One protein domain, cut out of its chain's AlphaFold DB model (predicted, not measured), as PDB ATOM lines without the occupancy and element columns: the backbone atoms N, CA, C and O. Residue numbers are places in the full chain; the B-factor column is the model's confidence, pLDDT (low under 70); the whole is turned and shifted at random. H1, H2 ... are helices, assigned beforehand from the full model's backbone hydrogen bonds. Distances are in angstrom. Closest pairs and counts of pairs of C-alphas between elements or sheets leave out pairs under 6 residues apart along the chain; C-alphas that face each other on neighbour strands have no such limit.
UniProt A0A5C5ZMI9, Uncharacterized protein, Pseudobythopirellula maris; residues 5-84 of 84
ATOM      1  N   GLU A   5     147.897 160.331 143.918       69.44
ATOM      2  CA  GLU A   5     148.339 160.065 145.293       69.44
ATOM      3  C   GLU A   5     147.579 158.899 145.948       69.44
ATOM      4  O   GLU A   5     148.186 158.064 146.610       69.44
ATOM      5  N   GLN A   6     146.267 158.784 145.704       71.81
ATOM      6  CA  GLN A   6     145.463 157.668 146.219       71.81
ATOM      7  C   GLN A   6     145.824 156.331 145.561       71.81
ATOM      8  O   GLN A   6     145.677 155.278 146.175       71.81
ATOM      9  N   ILE A   7     146.280 156.353 144.305       78.56
ATOM     10  CA  ILE A   7     146.712 155.144 143.595       78.56
ATOM     11  C   ILE A   7     148.057 154.664 144.149       78.56
ATOM     12  O   ILE A   7     148.219 153.467 144.390       78.56
ATOM     13  N   ASP A   8     148.994 155.581 144.389       80.69
ATOM     14  CA  ASP A   8     150.310 155.250 144.943       80.69
ATOM     15  C   ASP A   8     150.190 154.654 146.353       80.69
ATOM     16  O   ASP A   8     150.784 153.611 146.639       80.69
ATOM     17  N   GLU A   9     149.339 155.236 147.202       81.75
ATOM     18  CA  GLU A   9     149.066 154.718 148.546       81.75
ATOM     19  C   GLU A   9     148.490 153.292 148.503       81.75
ATOM     20  O   GLU A   9     148.987 152.393 149.186       81.75
ATOM     21  N   GLN A  10     147.519 153.033 147.623       82.12
ATOM     22  CA  GLN A  10     146.939 151.697 147.452       82.12
ATOM     23  C   GLN A  10     147.960 150.658 146.971       82.12
ATOM     24  O   GLN A  10     147.937 149.508 147.416       82.12
ATOM     25  N   ILE A  11     148.877 151.044 146.078       87.44
ATOM     26  CA  ILE A  11     149.949 150.158 145.606       87.44
ATOM     27  C   ILE A  11     150.912 149.824 146.751       87.44
ATOM     28  O   ILE A  11     151.313 148.663 146.905       87.44
ATOM     29  N   GLU A  12     151.280 150.810 147.570       90.50
ATOM     30  CA  GLU A  12     152.150 150.596 148.726       90.50
ATOM     31  C   GLU A  12     151.503 149.689 149.777       90.50
ATOM     32  O   GLU A  12     152.150 148.766 150.289       90.50
ATOM     33  N   GLU A  13     150.224 149.908 150.075       88.56
ATOM     34  CA  GLU A  13     149.466 149.090 151.016       88.56
ATOM     35  C   GLU A  13     149.310 147.650 150.535       88.56
ATOM     36  O   GLU A  13     149.565 146.715 151.303       88.56
ATOM     37  N   PHE A  14     148.973 147.453 149.259       90.81
ATOM     38  CA  PHE A  14     148.892 146.123 148.666       90.81
ATOM     39  C   PHE A  14     150.254 145.415 148.690       90.81
ATOM     40  O   PHE A  14     150.356 144.257 149.100       90.81
ATOM     41  N   SER A  15     151.336 146.116 148.340       91.31
ATOM     42  CA  SER A  15     152.704 145.582 148.407       91.31
ATOM     43  C   SER A  15     153.088 145.158 149.829       91.31
ATOM     44  O   SER A  15     153.708 144.107 150.032       91.31
ATOM     45  N   ARG A  16     152.696 145.946 150.837       91.38
ATOM     46  CA  ARG A  16     152.904 145.619 152.253       91.38
ATOM     47  C   ARG A  16     152.093 144.394 152.671       91.38
ATOM     48  O   ARG A  16     152.657 143.508 153.310       91.38
ATOM     49  N   PHE A  17     150.824 144.317 152.277       91.25
ATOM     50  CA  PHE A  17     149.957 143.170 152.539       91.25
ATOM     51  C   PHE A  17     150.537 141.884 151.948       91.25
ATOM     52  O   PHE A  17     150.760 140.919 152.677       91.25
ATOM     53  N   VAL A  18     150.886 141.889 150.657       91.38
ATOM     54  CA  VAL A  18     151.441 140.705 149.988       91.38
ATOM     55  C   VAL A  18     152.680 140.211 150.723       91.38
ATOM     56  O   VAL A  18     152.812 139.009 150.920       91.38
ATOM     57  N   LYS A  19     153.555 141.110 151.201       91.19
ATOM     58  CA  LYS A  19     154.755 140.750 151.980       91.19
ATOM     59  C   LYS A  19     154.447 140.081 153.323       91.19
ATOM     60  O   LYS A  19     155.281 139.297 153.773       91.19
ATOM     61  N   GLN A  20     153.297 140.362 153.931       89.81
ATOM     62  CA  GLN A  20     152.853 139.770 155.198       89.81
ATOM     63  C   GLN A  20     152.195 138.394 155.016       89.81
ATOM     64  O   GLN A  20     152.217 137.593 155.948       89.81
ATOM     65  N   VAL A  21     151.672 138.084 153.822       89.31
ATOM     66  CA  VAL A  21     151.110 136.758 153.511       89.31
ATOM     67  C   VAL A  21     152.213 135.688 153.578       89.31
ATOM     68  O   VAL A  21     153.253 135.869 152.929       89.31
ATOM     69  N   PRO A  22     152.018 134.568 154.304       91.62
ATOM     70  CA  PRO A  22     152.991 133.482 154.394       91.62
ATOM     71  C   PRO A  22     153.444 132.969 153.023       91.62
ATOM     72  O   PRO A  22     152.645 132.810 152.105       91.62
ATOM     73  N   GLU A  23     154.727 132.643 152.881       85.88
ATOM     74  CA  GLU A  23     155.322 132.275 151.586       85.88
ATOM     75  C   GLU A  23     154.653 131.049 150.938       85.88
ATOM     76  O   GLU A  23     154.379 131.047 149.740       85.88
ATOM     77  N   ARG A  24     154.299 130.039 151.746       80.81
ATOM     78  CA  ARG A  24     153.554 128.852 151.285       80.81
ATOM     79  C   ARG A  24     152.165 129.183 150.752       80.81
ATOM     80  O   ARG A  24     151.676 128.497 149.869       80.81
ATOM     81  N   GLU A  25     151.530 130.199 151.313       84.44
ATOM     82  CA  GLU A  25     150.198 130.636 150.915       84.44
ATOM     83  C   GLU A  25     150.276 131.522 149.669       84.44
ATOM     84  O   GLU A  25     149.542 131.309 148.710       84.44
ATOM     85  N   ARG A  26     151.260 132.424 149.617       84.44
ATOM     86  CA  ARG A  26     151.548 133.261 148.446       84.44
ATOM     87  C   ARG A  26     151.900 132.441 147.201       84.44
ATOM     88  O   ARG A  26     151.556 132.851 146.104       84.44
ATOM     89  N   ALA A  27     152.562 131.295 147.364       82.75
ATOM     90  CA  ALA A  27     152.886 130.386 146.260       82.75
ATOM     91  C   ALA A  27     151.657 129.662 145.676       82.75
ATOM     92  O   ALA A  27     151.722 129.163 144.555       82.75
ATOM     93  N   CYS A  28     150.557 129.598 146.431       88.50
ATOM     94  CA  CYS A  28     149.324 128.922 146.032       88.50
ATOM     95  C   CYS A  28     148.240 129.881 145.524       88.50
ATOM     96  O   CYS A  28     147.278 129.414 144.921       88.50
ATOM     97  N   LEU A  29     148.372 131.183 145.785       89.88
ATOM     98  CA  LEU A  29     147.393 132.197 145.403       89.88
ATOM     99  C   LEU A  29     147.851 132.949 144.155       89.88
ATOM    100  O   LEU A  29     149.008 133.352 144.032       89.88
ATOM    101  N   SER A  30     146.919 133.181 143.240       93.00
ATOM    102  CA  SER A  30     147.105 134.109 142.131       93.00
ATOM    103  C   SER A  30     147.141 135.563 142.613       93.00
ATOM    104  O   SER A  30     146.723 135.898 143.726       93.00
ATOM    105  N   LEU A  31     147.629 136.457 141.749       88.44
ATOM    106  CA  LEU A  31     147.649 137.892 142.032       88.44
ATOM    107  C   LEU A  31     146.236 138.448 142.272       88.44
ATOM    108  O   LEU A  31     146.059 139.263 143.174       88.44
ATOM    109  N   ASP A  32     145.244 137.974 141.515       90.62
ATOM    110  CA  ASP A  32     143.843 138.384 141.667       90.62
ATOM    111  C   ASP A  32     143.260 137.933 143.013       90.62
ATOM    112  O   ASP A  32     142.574 138.705 143.680       90.62
ATOM    113  N   GLU A  33     143.579 136.720 143.470       91.25
ATOM    114  CA  GLU A  33     143.147 136.230 144.785       91.25
ATOM    115  C   GLU A  33     143.815 136.998 145.931       91.25
ATOM    116  O   GLU A  33     143.163 137.317 146.928       91.25
ATOM    117  N   LEU A  34     145.100 137.337 145.792       91.38
ATOM    118  CA  LEU A  34     145.801 138.193 146.751       91.38
ATOM    119  C   LEU A  34     145.185 139.596 146.797       91.38
ATOM    120  O   LEU A  34     145.005 140.149 147.882       91.38
ATOM    121  N   TYR A  35     144.838 140.161 145.639       89.31
ATOM    122  CA  TYR A  35     144.189 141.465 145.543       89.31
ATOM    123  C   TYR A  35     142.787 141.459 146.161       89.31
ATOM    124  O   TYR A  35     142.453 142.356 146.934       89.31
ATOM    125  N   GLN A  36     141.986 140.431 145.881       89.50
ATOM    126  CA  GLN A  36     140.645 140.280 146.438       89.50
ATOM    127  C   GLN A  36     140.676 140.184 147.970       89.50
ATOM    128  O   GLN A  36     139.921 140.878 148.647       89.50
ATOM    129  N   ARG A  37     141.597 139.391 148.527       89.94
ATOM    130  CA  ARG A  37     141.765 139.281 149.984       89.94
ATOM    131  C   ARG A  37     142.217 140.586 150.624       89.94
ATOM    132  O   ARG A  37     141.669 140.994 151.643       89.94
ATOM    133  N   TRP A  38     143.185 141.267 150.012       90.44
ATOM    134  CA  TRP A  38     143.610 142.586 150.477       90.44
ATOM    135  C   TRP A  38     142.439 143.573 150.504       90.44
ATOM    136  O   TRP A  38     142.265 144.292 151.484       90.44
ATOM    137  N   ARG A  39     141.609 143.580 149.454       86.56
ATOM    138  CA  ARG A  39     140.405 144.413 149.358       86.56
ATOM    139  C   ARG A  39     139.405 144.125 150.472       86.56
ATOM    140  O   ARG A  39     138.872 145.066 151.046       86.56
ATOM    141  N   GLU A  40     139.165 142.859 150.790       85.19
ATOM    142  CA  GLU A  40     138.270 142.463 151.883       85.19
ATOM    143  C   GLU A  40     138.781 142.960 153.247       85.19
ATOM    144  O   GLU A  40     138.008 143.496 154.040       85.19
ATOM    145  N   GLU A  41     140.091 142.884 153.495       80.06
ATOM    146  CA  GLU A  41     140.707 143.429 154.714       80.06
ATOM    147  C   GLU A  41     140.815 144.963 154.733       80.06
ATOM    148  O   GLU A  41     140.861 145.578 155.800       80.06
ATOM    149  N   SER A  42     140.925 145.591 153.565       73.50
ATOM    150  CA  SER A  42     141.017 147.045 153.409       73.50
ATOM    151  C   SER A  42     139.657 147.709 153.644       73.50
ATOM    152  O   SER A  42     139.576 148.632 154.451       73.50
ATOM    153  N   ILE A  43     138.577 147.161 153.072       67.12
ATOM    154  CA  ILE A  43     137.199 147.618 153.329       67.12
ATOM    155  C   ILE A  43     136.875 147.508 154.823       67.12
ATOM    156  O   ILE A  43     136.360 148.450 155.422       67.12
ATOM    157  N   ALA A  44     137.276 146.403 155.461       63.84
ATOM    158  CA  ALA A  44     137.115 146.244 156.901       63.84
ATOM    159  C   ALA A  44     137.837 147.342 157.708       63.84
ATOM    160  O   ALA A  44     137.363 147.720 158.774       63.84
ATOM    161  N   ARG A  45     138.963 147.890 157.223       67.56
ATOM    162  CA  ARG A  45     139.683 148.988 157.893       67.56
ATOM    163  C   ARG A  45     139.003 150.344 157.734       67.56
ATOM    164  O   ARG A  45     138.950 151.088 158.712       67.56
ATOM    165  N   GLU A  46     138.482 150.660 156.552       68.06
ATOM    166  CA  GLU A  46     137.713 151.895 156.333       68.06
ATOM    167  C   GLU A  46     136.437 151.905 157.185       68.06
ATOM    168  O   GLU A  46     136.148 152.891 157.869       68.06
ATOM    169  N   ASP A  47     135.734 150.770 157.240       72.06
ATOM    170  CA  ASP A  47     134.559 150.598 158.094       72.06
ATOM    171  C   ASP A  47     134.920 150.733 159.583       72.06
ATOM    172  O   ASP A  47     134.213 151.397 160.342       72.06
ATOM    173  N   LEU A  48     136.055 150.169 160.015       72.62
ATOM    174  CA  LEU A  48     136.546 150.322 161.388       72.62
ATOM    175  C   LEU A  48     136.864 151.780 161.737       72.62
ATOM    176  O   LEU A  48     136.532 152.215 162.839       72.62
ATOM    177  N   ALA A  49     137.460 152.549 160.823       75.25
ATOM    178  CA  ALA A  49     137.720 153.971 161.035       75.25
ATOM    179  C   ALA A  49     136.416 154.777 161.163       75.25
ATOM    180  O   ALA A  49     136.293 155.608 162.065       75.25
ATOM    181  N   ALA A  50     135.417 154.490 160.323       81.19
ATOM    182  CA  ALA A  50     134.098 155.113 160.418       81.19
ATOM    183  C   ALA A  50     133.402 154.786 161.753       81.19
ATOM    184  O   ALA A  50     132.828 155.669 162.392       81.19
ATOM    185  N   ILE A  51     133.504 153.536 162.216       80.12
ATOM    186  CA  ILE A  51     132.987 153.112 163.524       80.12
ATOM    187  C   ILE A  51     133.730 153.825 164.660       80.12
ATOM    188  O   ILE A  51     133.093 154.331 165.583       80.12
ATOM    189  N   GLN A  52     135.061 153.905 164.603       82.38
ATOM    190  CA  GLN A  52     135.880 154.574 165.617       82.38
ATOM    191  C   GLN A  52     135.523 156.062 165.736       82.38
ATOM    192  O   GLN A  52     135.413 156.590 166.846       82.38
ATOM    193  N   GLN A  53     135.294 156.725 164.600       86.12
ATOM    194  CA  GLN A  53     134.832 158.107 164.569       86.12
ATOM    195  C   GLN A  53     133.453 158.239 165.220       86.12
ATOM    196  O   GLN A  53     133.287 159.059 166.117       86.12
ATOM    197  N   ALA A  54     132.497 157.377 164.862       85.94
ATOM    198  CA  ALA A  54     131.161 157.393 165.457       85.94
ATOM    199  C   ALA A  54     131.184 157.155 166.980       85.94
ATOM    200  O   ALA A  54     130.425 157.784 167.719       85.94
ATOM    201  N   VAL A  55     132.069 156.278 167.469       88.00
ATOM    202  CA  VAL A  55     132.290 156.072 168.911       88.00
ATOM    203  C   VAL A  55     132.838 157.341 169.562       88.00
ATOM    204  O   VAL A  55     132.326 157.760 170.595       88.00
ATOM    205  N   THR A  56     133.828 157.982 168.941       91.69
ATOM    206  CA  THR A  56     134.438 159.222 169.447       91.69
ATOM    207  C   THR A  56     133.414 160.356 169.519       91.69
ATOM    208  O   THR A  56     133.333 161.066 170.521       91.69
ATOM    209  N   ASP A  57     132.589 160.512 168.485       90.31
ATOM    210  CA  ASP A  57     131.516 161.508 168.447       90.31
ATOM    211  C   ASP A  57     130.507 161.245 169.573       90.31
ATOM    212  O   ASP A  57     130.126 162.162 170.306       90.31
ATOM    213  N   PHE A  58     130.155 159.974 169.794       90.44
ATOM    214  CA  PHE A  58     129.284 159.575 170.894       90.44
ATOM    215  C   PHE A  58     129.879 159.883 172.276       90.44
ATOM    216  O   PHE A  58     129.188 160.420 173.149       90.44
ATOM    217  N   GLU A  59     131.157 159.588 172.498       91.94
ATOM    218  CA  GLU A  59     131.856 159.917 173.747       91.94
ATOM    219  C   GLU A  59     131.906 161.432 173.994       91.94
ATOM    220  O   GLU A  59     131.732 161.879 175.129       91.94
ATOM    221  N   ASN A  60     132.020 162.229 172.930       94.19
ATOM    222  CA  ASN A  60     131.996 163.692 172.978       94.19
ATOM    223  C   ASN A  60     130.587 164.301 173.108       94.19
ATOM    224  O   ASN A  60     130.437 165.523 173.131       94.19
ATOM    225  N   GLY A  61     129.550 163.470 173.242       92.88
ATOM    226  CA  GLY A  61     128.181 163.911 173.505       92.88
ATOM    227  C   GLY A  61     127.274 163.961 172.279       92.88
ATOM    228  O   GLY A  61     126.098 164.297 172.435       92.88
ATOM    229  N   ASP A  62     127.757 163.579 171.095       90.75
ATOM    230  CA  ASP A  62     126.885 163.361 169.944       90.75
ATOM    231  C   ASP A  62     125.950 162.174 170.231       90.75
ATOM    232  O   ASP A  62     126.323 161.154 170.814       90.75
ATOM    233  N   ARG A  63     124.674 162.311 169.889       90.12
ATOM    234  CA  ARG A  63     123.667 161.247 170.025       90.12
ATOM    235  C   ARG A  63     123.045 160.900 168.677       90.12
ATOM    236  O   ARG A  63     122.041 160.193 168.623       90.12
ATOM    237  N   GLY A  64     123.652 161.390 167.602       86.50
ATOM    238  CA  GLY A  64     123.065 161.425 166.287       86.50
ATOM    239  C   GLY A  64     121.876 162.376 166.236       86.50
ATOM    240  O   GLY A  64     121.643 163.219 167.104       86.50
ATOM    241  N   GLN A  65     121.089 162.210 165.185       89.62
ATOM    242  CA  GLN A  65     119.884 162.984 164.939       89.62
ATOM    243  C   GLN A  65     118.761 162.043 164.492       89.62
ATOM    244  O   GLN A  65     119.038 161.006 163.877       89.62
ATOM    245  N   PRO A  66     117.494 162.390 164.767       93.12
ATOM    246  CA  PRO A  66     116.355 161.674 164.217       93.12
ATOM    247  C   PRO A  66     116.442 161.548 162.689       93.12
ATOM    248  O   PRO A  66     116.884 162.464 161.988       93.12
ATOM    249  N   ALA A  67     116.035 160.391 162.165       87.31
ATOM    250  CA  ALA A  67     116.209 160.059 160.752       87.31
ATOM    251  C   ALA A  67     115.463 161.021 159.812       87.31
ATOM    252  O   ALA A  67     115.953 161.349 158.733       87.31
ATOM    253  N   ASP A  68     114.297 161.507 160.224       90.88
ATOM    254  CA  ASP A  68     113.507 162.511 159.514       90.88
ATOM    255  C   ASP A  68     114.247 163.852 159.393       90.88
ATOM    256  O   ASP A  68     114.276 164.441 158.311       90.88
ATOM    257  N   GLN A  69     114.919 164.289 160.460       90.75
ATOM    258  CA  GLN A  69     115.736 165.506 160.459       90.75
ATOM    259  C   GLN A  69     116.988 165.348 159.589       90.75
ATOM    260  O   GLN A  69     117.302 166.234 158.792       90.75
ATOM    261  N   ALA A  70     117.652 164.189 159.664       89.44
ATOM    262  CA  ALA A  70     118.784 163.861 158.797       89.44
ATOM    263  C   ALA A  70     118.399 163.909 157.313       89.44
ATOM    264  O   ALA A  70     119.083 164.525 156.495       89.44
ATOM    265  N   MET A  71     117.269 163.284 156.973       91.44
ATOM    266  CA  MET A  71     116.755 163.224 155.607       91.44
ATOM    267  C   MET A  71     116.321 164.598 155.095       91.44
ATOM    268  O   MET A  71     116.569 164.924 153.933       91.44
ATOM    269  N   ALA A  72     115.692 165.419 155.940       91.88
ATOM    270  CA  ALA A  72     115.313 166.783 155.580       91.88
ATOM    271  C   ALA A  72     116.545 167.642 155.259       91.88
ATOM    272  O   ALA A  72     116.570 168.320 154.229       91.88
ATOM    273  N   LYS A  73     117.593 167.549 156.087       90.31
ATOM    274  CA  LYS A  73     118.872 168.233 155.863       90.31
ATOM    275  C   LYS A  73     119.531 167.787 154.557       90.31
ATOM    276  O   LYS A  73     119.835 168.626 153.716       90.31
ATOM    277  N   LEU A  74     119.643 166.476 154.331       90.50
ATOM    278  CA  LEU A  74     120.215 165.917 153.100       90.50
ATOM    279  C   LEU A  74     119.494 166.404 151.838       90.50
ATOM    280  O   LEU A  74     120.139 166.762 150.855       90.50
ATOM    281  N   ARG A  75     118.155 166.445 151.857       89.94
ATOM    282  CA  ARG A  75     117.366 166.971 150.731       89.94
ATOM    283  C   ARG A  75     117.653 168.448 150.476       89.94
ATOM    284  O   ARG A  75     117.783 168.834 149.317       89.94
ATOM    285  N   SER A  76     117.761 169.249 151.535       90.88
ATOM    286  CA  SER A  76     118.095 170.671 151.429       90.88
ATOM    287  C   SER A  76     119.491 170.880 150.835       90.88
ATOM    288  O   SER A  76     119.652 171.678 149.915       90.88
ATOM    289  N   ASP A  77     120.484 170.124 151.304       90.38
ATOM    290  CA  ASP A  77     121.871 170.220 150.835       90.38
ATOM    291  C   ASP A  77     122.003 169.799 149.362       90.38
ATOM    292  O   ASP A  77     122.698 170.447 148.575       90.38
ATOM    293  N   LEU A  78     121.292 168.741 148.957       90.12
ATOM    294  CA  LEU A  78     121.238 168.294 147.563       90.12
ATOM    295  C   LEU A  78     120.558 169.325 146.656       90.12
ATOM    296  O   LEU A  78     121.065 169.609 145.572       90.12
ATOM    297  N   ALA A  79     119.445 169.914 147.101       89.31
ATOM    298  CA  ALA A  79     118.757 170.963 146.354       89.31
ATOM    299  C   ALA A  79     119.643 172.206 146.178       89.31
ATOM    300  O   ALA A  79     119.711 172.754 145.083       89.31
ATOM    301  N   ALA A  80     120.385 172.612 147.212       86.69
ATOM    302  CA  ALA A  80     121.313 173.739 147.131       86.69
ATOM    303  C   ALA A  80     122.502 173.477 146.189       86.69
ATOM    304  O   ALA A  80     123.010 174.401 145.559       86.69
ATOM    305  N   LYS A  81     122.954 172.222 146.088       85.69
ATOM    306  CA  LYS A  81     124.125 171.842 145.288       85.69
ATOM    307  C   LYS A  81     123.812 171.581 143.811       85.69
ATOM    308  O   LYS A  81     124.700 171.745 142.980       85.69
ATOM    309  N   PHE A  82     122.587 171.165 143.489       83.62
ATOM    310  CA  PHE A  82     122.210 170.716 142.139       83.62
ATOM    311  C   PHE A  82     120.937 171.361 141.573       83.62
ATOM    312  O   PHE A  82     120.579 171.075 140.436       83.62
ATOM    313  N   GLY A  83     120.233 172.191 142.340       68.50
ATOM    314  CA  GLY A  83     118.973 172.823 141.934       68.50
ATOM    315  C   GLY A  83     119.115 174.194 141.265       68.50
ATOM    316  O   GLY A  83     118.155 174.961 141.310       68.50
ATOM    317  N   GLY A  84     120.291 174.516 140.714       54.50
ATOM    318  CA  GLY A  84     120.552 175.734 139.935       54.50
ATOM    319  C   GLY A  84     120.378 175.513 138.441       54.50
ATOM    320  O   GLY A  84     120.911 174.495 137.949       54.50
TER     321      GLY A  84
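This is residues 5 to 84 of the 84 residues of an uncharacterized protein of Pseudobythopirellula maris (UniProt A0A5C5ZMI9). A long helix, H3, is the spine of an open, extended shape: H1 meets it near its beginning, with little H2 in the turn between them, and H4 stands free beyond its far end. The printed part has 80 residues, all helix by class, in the order H1, H2, H3, H4, with no named strand. It is extended, with a radius of gyration of the C-alphas of 19.9 A and spans of 53 by 37 by 21 A.

H3, residues 31 to 59, measures 41.7 A from C-alpha 31 at (147.649, 137.892, 142.032). H1 is residues 5 to 20, 23.0 A; H2 is residues 23 to 26. H4, residues 67 to 82, 22.3 A, ends at (122.210, 170.716, 142.139).

H3 touches H1 through residues 34 to 38 and 14 to 18 alone; the closest C-alphas, of Phe 14 and Trp 38, are 6.6 A apart. Their steep tilt is 69.7 degrees, only just short of about perpendicular, opposite ways. H2 is close to but not clearly touching H1, at 7.6 A between C-alphas 18 and 26, and H3, at 7.8 A between C-alphas 26 and 34. H4 is apart from H1, H2 and H3. In H1, H3 and H4 every O i to N i+4 pair is within hydrogen-bond range; H2 is too short for one.

C-alphas 24 and 84 are farthest apart, 58.4 A. There is no cut and no long link. Residues 5, 43 to 46 and 83 to 84 have pLDDT under 70.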